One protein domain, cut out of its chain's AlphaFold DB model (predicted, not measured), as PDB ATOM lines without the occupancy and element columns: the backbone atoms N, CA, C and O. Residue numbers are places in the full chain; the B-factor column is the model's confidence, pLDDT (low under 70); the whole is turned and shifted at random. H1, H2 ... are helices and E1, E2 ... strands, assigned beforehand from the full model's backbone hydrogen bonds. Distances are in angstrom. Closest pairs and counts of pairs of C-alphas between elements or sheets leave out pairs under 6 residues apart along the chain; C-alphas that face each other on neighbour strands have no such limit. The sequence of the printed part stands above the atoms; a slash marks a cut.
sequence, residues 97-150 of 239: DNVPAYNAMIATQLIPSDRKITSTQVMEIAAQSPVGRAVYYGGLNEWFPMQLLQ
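AT A GLANCE: This is residues 97 to 150 of the 239 residues of an uncharacterized protein of Trichormus variabilis NIES-23 (UniProt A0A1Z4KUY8). A hairpin of two short antiparallel strands, E1 and E2, packs on residues 121 to 127 of H2; H1 makes a corner with H2 and keeps away from the hairpin. The 54 printed residues, under half in named elements, run H1, H2, E1, E2, a mixed class. The whole is compact, radius of gyration of the C-alphas 11.0 A, spans 30 by 25 by 17 A.

HOW THE PARTS SIT: Start at H1, residues 99 to 107; it only just touches H2, residues 119 to 127, with 3 pairs of C-alphas within 8 A, the closest Val 99 and Ser 119, 6.7 A. They run opposite ways at a steep tilt of 67 degrees, only just short of perpendicular. In both, every O i to N i+4 pair is within hydrogen-bond range. Next find the hairpin of E1, residues 134 to 137, and E2, residues 142 to 145, where N 135 and O 144 are within hydrogen-bond range at 2.9 A. H2's closest C-alphas to them are Ala 126 to Ala 134, 4.5 A, and Ile 125 to Pro 145, 5.3 A. H1 is apart from both strands.

IN THESE COORDINATES: Find C-alpha 99 at (134.584, 155.681, 100.994), where H1 begins its 12.1 A; H2 covers 12.2 A, E1 10.0 A, and E2 10.5 A to C-alpha 145 at (133.042, 152.306, 117.524).

THE WHOLE: The farthest C-alphas, Ser 113 and Gln 150, are 31.8 A apart. The printed part has no cut, the H1 to H2 link is long, and no printed residue is under 70 in pLDDT.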
ATOM      1  N   ASP A  97     130.407 152.144 103.921       82.62
ATOM      2  CA  ASP A  97     129.896 152.010 102.543       82.62
ATOM      3  C   ASP A  97     130.157 153.217 101.621       82.62
ATOM      4  O   ASP A  97     129.998 153.104 100.406       82.62
ATOM      5  N   ASN A  98     130.543 154.380 102.158       79.75
ATOM      6  CA  ASN A  98     130.760 155.594 101.368       79.75
ATOM      7  C   ASN A  98     132.193 156.130 101.502       79.75
ATOM      8  O   ASN A  98     132.437 157.238 101.990       79.75
ATOM      9  N   VAL A  99     133.153 155.332 101.027       82.12
ATOM     10  CA  VAL A  99     134.584 155.681 100.994       82.12
ATOM     11  C   VAL A  99     134.861 157.029 100.304       82.12
ATOM     12  O   VAL A  99     135.666 157.795 100.838       82.12
ATOM     13  N   PRO A 100     134.217 157.399  99.176       83.19
ATOM     14  CA  PRO A 100     134.428 158.715  98.571       83.19
ATOM     15  C   PRO A 100     134.044 159.878  99.493       83.19
ATOM     16  O   PRO A 100     134.810 160.837  99.610       83.19
ATOM     17  N   ALA A 101     132.902 159.791 100.183       81.56
ATOM     18  CA  ALA A 101     132.490 160.818 101.140       81.56
ATOM     19  C   ALA A 101     133.438 160.878 102.343       81.56
ATOM     20  O   ALA A 101     133.812 161.971 102.769       81.56
ATOM     21  N   TYR A 102     133.893 159.722 102.837       86.75
ATOM     22  CA  TYR A 102     134.917 159.670 103.878       86.75
ATOM     23  C   TYR A 102     136.212 160.369 103.443       86.75
ATOM     24  O   TYR A 102     136.735 161.205 104.175       86.75
ATOM     25  N   ASN A 103     136.704 160.082 102.236       85.88
ATOM     26  CA  ASN A 103     137.927 160.687 101.711       85.88
ATOM     27  C   ASN A 103     137.790 162.208 101.547       85.88
ATOM     28  O   ASN A 103     138.717 162.948 101.875       85.88
ATOM     29  N   ALA A 104     136.632 162.687 101.090       82.81
ATOM     30  CA  ALA A 104     136.350 164.119 101.020       82.81
ATOM     31  C   ALA A 104     136.336 164.757 102.419       82.81
ATOM     32  O   ALA A 104     136.966 165.790 102.638       82.81
ATOM     33  N   MET A 105     135.686 164.108 103.387       86.25
ATOM     34  CA  MET A 105     135.608 164.568 104.772       86.25
ATOM     35  C   MET A 105     136.984 164.594 105.452       86.25
ATOM     36  O   MET A 105     137.343 165.592 106.074       86.25
ATOM     37  N   ILE A 106     137.782 163.530 105.330       87.31
ATOM     38  CA  ILE A 106     139.096 163.427 105.982       87.31
ATOM     39  C   ILE A 106     140.131 164.347 105.327       87.31
ATOM     40  O   ILE A 106     141.112 164.725 105.965       87.31
ATOM     41  N   ALA A 107     139.921 164.758 104.072       84.94
ATOM     42  CA  ALA A 107     140.734 165.781 103.420       84.94
ATOM     43  C   ALA A 107     140.526 167.171 104.043       84.94
ATOM     44  O   ALA A 107     141.432 168.007 103.994       84.94
ATOM     45  N   THR A 108     139.385 167.409 104.697       81.88
ATOM     46  CA  THR A 108     139.143 168.656 105.428       81.88
ATOM     47  C   THR A 108     140.107 168.811 106.608       81.88
ATOM     48  O   THR A 108     140.781 167.876 107.049       81.88
ATOM     49  N   GLN A 109     140.188 170.029 107.134       83.19
ATOM     50  CA  GLN A 109     140.983 170.347 108.322       83.19
ATOM     51  C   GLN A 109     140.141 170.331 109.610       83.19
ATOM     52  O   GLN A 109     140.522 170.968 110.588       83.19
ATOM     53  N   LEU A 110     138.979 169.665 109.604       84.00
ATOM     54  CA  LEU A 110     138.150 169.499 110.806       84.00
ATOM     55  C   LEU A 110     138.684 168.409 111.736       84.00
ATOM     56  O   LEU A 110     138.558 168.525 112.951       84.00
ATOM     57  N   ILE A 111     139.300 167.374 111.161       88.94
ATOM     58  CA  ILE A 111     140.013 166.338 111.906       88.94
ATOM     59  C   ILE A 111     141.516 166.658 111.835       88.94
ATOM     60  O   ILE A 111     142.043 166.804 110.721       88.94
ATOM     61  N   PRO A 112     142.209 166.783 112.982       88.19
ATOM     62  CA  PRO A 112     143.651 167.002 113.045       88.19
ATOM     63  C   PRO A 112     144.427 165.965 112.233       88.19
ATOM     64  O   PRO A 112     144.057 164.793 112.184       88.19
ATOM     65  N   SER A 113     145.511 166.391 111.580       88.19
ATOM     66  CA  SER A 113     146.286 165.540 110.668       88.19
ATOM     67  C   SER A 113     146.848 164.281 111.327       88.19
ATOM     68  O   SER A 113     146.917 163.246 110.674       88.19
ATOM     69  N   ASP A 114     147.212 164.358 112.607       89.25
ATOM     70  CA  ASP A 114     147.716 163.246 113.424       89.25
ATOM     71  C   ASP A 114     146.632 162.223 113.794       89.25
ATOM     72  O   ASP A 114     146.953 161.105 114.188       89.25
ATOM     73  N   ARG A 115     145.351 162.580 113.645       93.06
ATOM     74  CA  ARG A 115     144.201 161.698 113.902       93.06
ATOM     75  C   ARG A 115     143.479 161.249 112.644       93.06
ATOM     76  O   ARG A 115     142.446 160.586 112.734       93.06
ATOM     77  N   LYS A 116     144.005 161.580 111.465       92.44
ATOM     78  CA  LYS A 116     143.482 161.046 110.209       92.44
ATOM     79  C   LYS A 116     143.860 159.577 110.101       92.44
ATOM     80  O   LYS A 116     145.036 159.232 110.146       92.44
ATOM     81  N   ILE A 117     142.856 158.728 109.940       93.38
ATOM     82  CA  ILE A 117     143.037 157.288 109.764       93.38
ATOM     83  C   ILE A 117     142.686 156.881 108.333       93.38
ATOM     84  O   ILE A 117     142.018 157.603 107.590       93.38
ATOM     85  N   THR A 118     143.179 155.729 107.907       92.12
ATOM     86  CA  THR A 118     142.861 155.174 106.586       92.12
ATOM     87  C   THR A 118     141.414 154.690 106.528       92.12
ATOM     88  O   THR A 118     140.807 154.390 107.557       92.12
ATOM     89  N   SER A 119     140.857 154.560 105.321       90.00
ATOM     90  CA  SER A 119     139.537 153.942 105.138       90.00
ATOM     91  C   SER A 119     139.485 152.529 105.730       90.00
ATOM     92  O   SER A 119     138.485 152.169 106.339       90.00
ATOM     93  N   THR A 120     140.572 151.755 105.630       91.94
ATOM     94  CA  THR A 120     140.687 150.423 106.243       91.94
ATOM     95  C   THR A 120     140.535 150.464 107.758       91.94
ATOM     96  O   THR A 120     139.712 149.739 108.304       91.94
ATOM     97  N   GLN A 121     141.242 151.367 108.434       93.94
ATOM     98  CA  GLN A 121     141.133 151.517 109.887       93.94
ATOM     99  C   GLN A 121     139.736 151.980 110.319       93.94
ATOM    100  O   GLN A 121     139.207 151.500 111.317       93.94
ATOM    101  N   VAL A 122     139.094 152.873 109.555       93.12
ATOM    102  CA  VAL A 122     137.691 153.244 109.815       93.12
ATOM    103  C   VAL A 122     136.777 152.028 109.713       93.12
ATOM    104  O   VAL A 122     135.903 151.865 110.558       93.12
ATOM    105  N   MET A 123     136.974 151.177 108.701       91.94
ATOM    106  CA  MET A 123     136.197 149.946 108.533       91.94
ATOM    107  C   MET A 123     136.401 148.986 109.709       91.94
ATOM    108  O   MET A 123     135.426 148.428 110.203       91.94
ATOM    109  N   GLU A 124     137.630 148.836 110.204       95.19
ATOM    110  CA  GLU A 124     137.942 148.005 111.378       95.19
ATOM    111  C   GLU A 124     137.262 148.514 112.658       95.19
ATOM    112  O   GLU A 124     136.772 147.717 113.460       95.19
ATOM    113  N   ILE A 125     137.195 149.834 112.846       95.62
ATOM    114  CA  ILE A 125     136.488 150.452 113.978       95.62
ATOM    115  C   ILE A 125     134.972 150.294 113.813       95.62
ATOM    116  O   ILE A 125     134.277 149.913 114.753       95.62
ATOM    117  N   ALA A 126     134.446 150.547 112.613       94.75
ATOM    118  CA  ALA A 126     133.024 150.405 112.314       94.75
ATOM    119  C   ALA A 126     132.541 148.951 112.453       94.75
ATOM    120  O   ALA A 126     131.416 148.729 112.889       94.75
ATOM    121  N   ALA A 127     133.387 147.961 112.157       94.94
ATOM    122  CA  ALA A 127     133.069 146.543 112.331       94.94
ATOM    123  C   ALA A 127     132.859 146.140 113.804       94.94
ATOM    124  O   ALA A 127     132.178 145.157 114.080       94.94
ATOM    125  N   GLN A 128     133.417 146.901 114.751       96.00
ATOM    126  CA  GLN A 128     133.219 146.699 116.191       96.00
ATOM    127  C   GLN A 128     131.963 147.410 116.719       96.00
ATOM    128  O   GLN A 128     131.591 147.242 117.880       96.00
ATOM    129  N   SER A 129     131.313 148.236 115.894       95.81
ATOM    130  CA  SER A 129     130.125 148.993 116.270       95.81
ATOM    131  C   SER A 129     128.853 148.156 116.088       95.81
ATOM    132  O   SER A 129     128.646 147.601 115.007       95.81
ATOM    133  N   PRO A 130     127.924 148.146 117.066       93.62
ATOM    134  CA  PRO A 130     126.608 147.516 116.900       93.62
ATOM    135  C   PRO A 130     125.754 148.142 115.784       93.62
ATOM    136  O   PRO A 130     124.765 147.550 115.370       93.62
ATOM    137  N   VAL A 131     126.117 149.336 115.305       93.06
ATOM    138  CA  VAL A 131     125.393 150.094 114.272       93.06
ATOM    139  C   VAL A 131     126.234 150.313 113.010       93.06
ATOM    140  O   VAL A 131     125.905 151.171 112.192       93.06
ATOM    141  N   GLY A 132     127.347 149.583 112.869       93.00
ATOM    142  CA  GLY A 132     128.182 149.587 111.664       93.00
ATOM    143  C   GLY A 132     128.829 150.934 111.333       93.00
ATOM    144  O   GLY A 132     129.084 151.216 110.164       93.00
ATOM    145  N   ARG A 133     129.067 151.802 112.327       93.75
ATOM    146  CA  ARG A 133     129.632 153.147 112.118       93.75
ATOM    147  C   ARG A 133     130.811 153.420 113.042       93.75
ATOM    148  O   ARG A 133     130.841 152.979 114.189       93.75
ATOM    149  N   ALA A 134     131.755 154.213 112.555       94.75
ATOM    150  CA  ALA A 134     132.807 154.803 113.373       94.75
ATOM    151  C   ALA A 134     132.435 156.244 113.740       94.75
ATOM    152  O   ALA A 134     131.798 156.947 112.949       94.75
ATOM    153  N   VAL A 135     132.857 156.692 114.920       95.31
ATOM    154  CA  VAL A 135     132.722 158.082 115.359       95.31
ATOM    155  C   VAL A 135     134.082 158.656 115.727       95.31
ATOM    156  O   VAL A 135     134.819 158.057 116.501       95.31
ATOM    157  N   TYR A 136     134.412 159.829 115.196       95.06
ATOM    158  CA  TYR A 136     135.483 160.665 115.731       95.06
ATOM    159  C   TYR A 136     134.881 161.708 116.664       95.06
ATOM    160  O   TYR A 136     133.920 162.385 116.284       95.06
ATOM    161  N   TYR A 137     135.466 161.868 117.851       95.25
ATOM    162  CA  TYR A 137     135.079 162.906 118.801       95.25
ATOM    163  C   TYR A 137     136.264 163.820 119.126       95.25
ATOM    164  O   TYR A 137     137.209 163.423 119.809       95.25
ATOM    165  N   GLY A 138     136.190 165.072 118.668       91.94
ATOM    166  CA  GLY A 138     137.250 166.066 118.824       91.94
ATOM    167  C   GLY A 138     137.565 166.435 120.274       91.94
ATOM    168  O   GLY A 138     138.704 166.777 120.567       91.94
ATOM    169  N   GLY A 139     136.605 166.293 121.198       90.44
ATOM    170  CA  GLY A 139     136.831 166.573 122.621       90.44
ATOM    171  C   GLY A 139     137.805 165.600 123.295       90.44
ATOM    172  O   GLY A 139     138.483 165.979 124.244       90.44
ATOM    173  N   LEU A 140     137.910 164.366 122.788       93.31
ATOM    174  CA  LEU A 140     138.909 163.371 123.218       93.31
ATOM    175  C   LEU A 140     140.012 163.154 122.174       93.31
ATOM    176  O   LEU A 140     140.997 162.473 122.438       93.31
ATOM    177  N   ASN A 141     139.856 163.756 120.994       91.94
ATOM    178  CA  ASN A 141     140.750 163.625 119.853       91.94
ATOM    179  C   ASN A 141     140.992 162.158 119.436       91.94
ATOM    180  O   ASN A 141     142.118 161.758 119.132       91.94
ATOM    181  N   GLU A 142     139.928 161.350 119.427       95.50
ATOM    182  CA  GLU A 142     140.014 159.900 119.236       95.50
ATOM    183  C   GLU A 142     138.818 159.334 118.449       95.50
ATOM    184  O   GLU A 142     137.757 159.962 118.342       95.50
ATOM    185  N   TRP A 143     139.034 158.160 117.851       96.12
ATOM    186  CA  TRP A 143     138.039 157.399 117.101       96.12
ATOM    187  C   TRP A 143     137.496 156.247 117.937       96.12
ATOM    188  O   TRP A 143     138.254 155.512 118.562       96.12
ATOM    189  N   PHE A 144     136.185 156.045 117.875       97.06
ATOM    190  CA  PHE A 144     135.480 155.022 118.632       97.06
ATOM    191  C   PHE A 144     134.507 154.245 117.739       97.06
ATOM    192  O   PHE A 144     133.975 154.799 116.767       97.06
ATOM    193  N   PRO A 145     134.208 152.979 118.073       96.75
ATOM    194  CA  PRO A 145     133.042 152.306 117.524       96.75
ATOM    195  C   PRO A 145     131.778 153.015 118.025       96.75
ATOM    196  O   PRO A 145     131.592 153.204 119.232       96.75
ATOM    197  N   MET A 146     130.898 153.418 117.107       95.12
ATOM    198  CA  MET A 146     129.661 154.107 117.474       95.12
ATOM    199  C   MET A 146     128.764 153.160 118.274       95.12
ATOM    200  O   MET A 146     128.478 152.052 117.829       95.12
ATOM    201  N   GLN A 147     128.314 153.584 119.450       94.06
ATOM    202  CA  GLN A 147     127.383 152.796 120.256       94.06
ATOM    203  C   GLN A 147     125.960 152.890 119.697       94.06
ATOM    204  O   GLN A 147     125.618 153.840 118.990       94.06
ATOM    205  N   LEU A 148     125.120 151.911 120.037       92.19
ATOM    206  CA  LEU A 148     123.687 152.010 119.791       92.19
ATOM    207  C   LEU A 148     123.112 153.085 120.718       92.19
ATOM    208  O   LEU A 148     123.201 152.968 121.940       92.19
ATOM    209  N   LEU A 149     122.549 154.139 120.135       90.31
ATOM    210  CA  LEU A 149     121.915 155.222 120.880       90.31
ATOM    211  C   LEU A 149     120.404 155.004 120.950       90.31
ATOM    212  O   LEU A 149     119.809 154.389 120.065       90.31
ATOM    213  N   GLN A 150     119.775 155.546 121.992       90.69
ATOM    214  CA  GLN A 150     118.320 155.576 122.076       90.69
ATOM    215  C   GLN A 150     117.755 156.373 120.893       90.69
ATOM    216  O   GLN A 150     118.120 157.529 120.676       90.69
TER     217      GLN A 150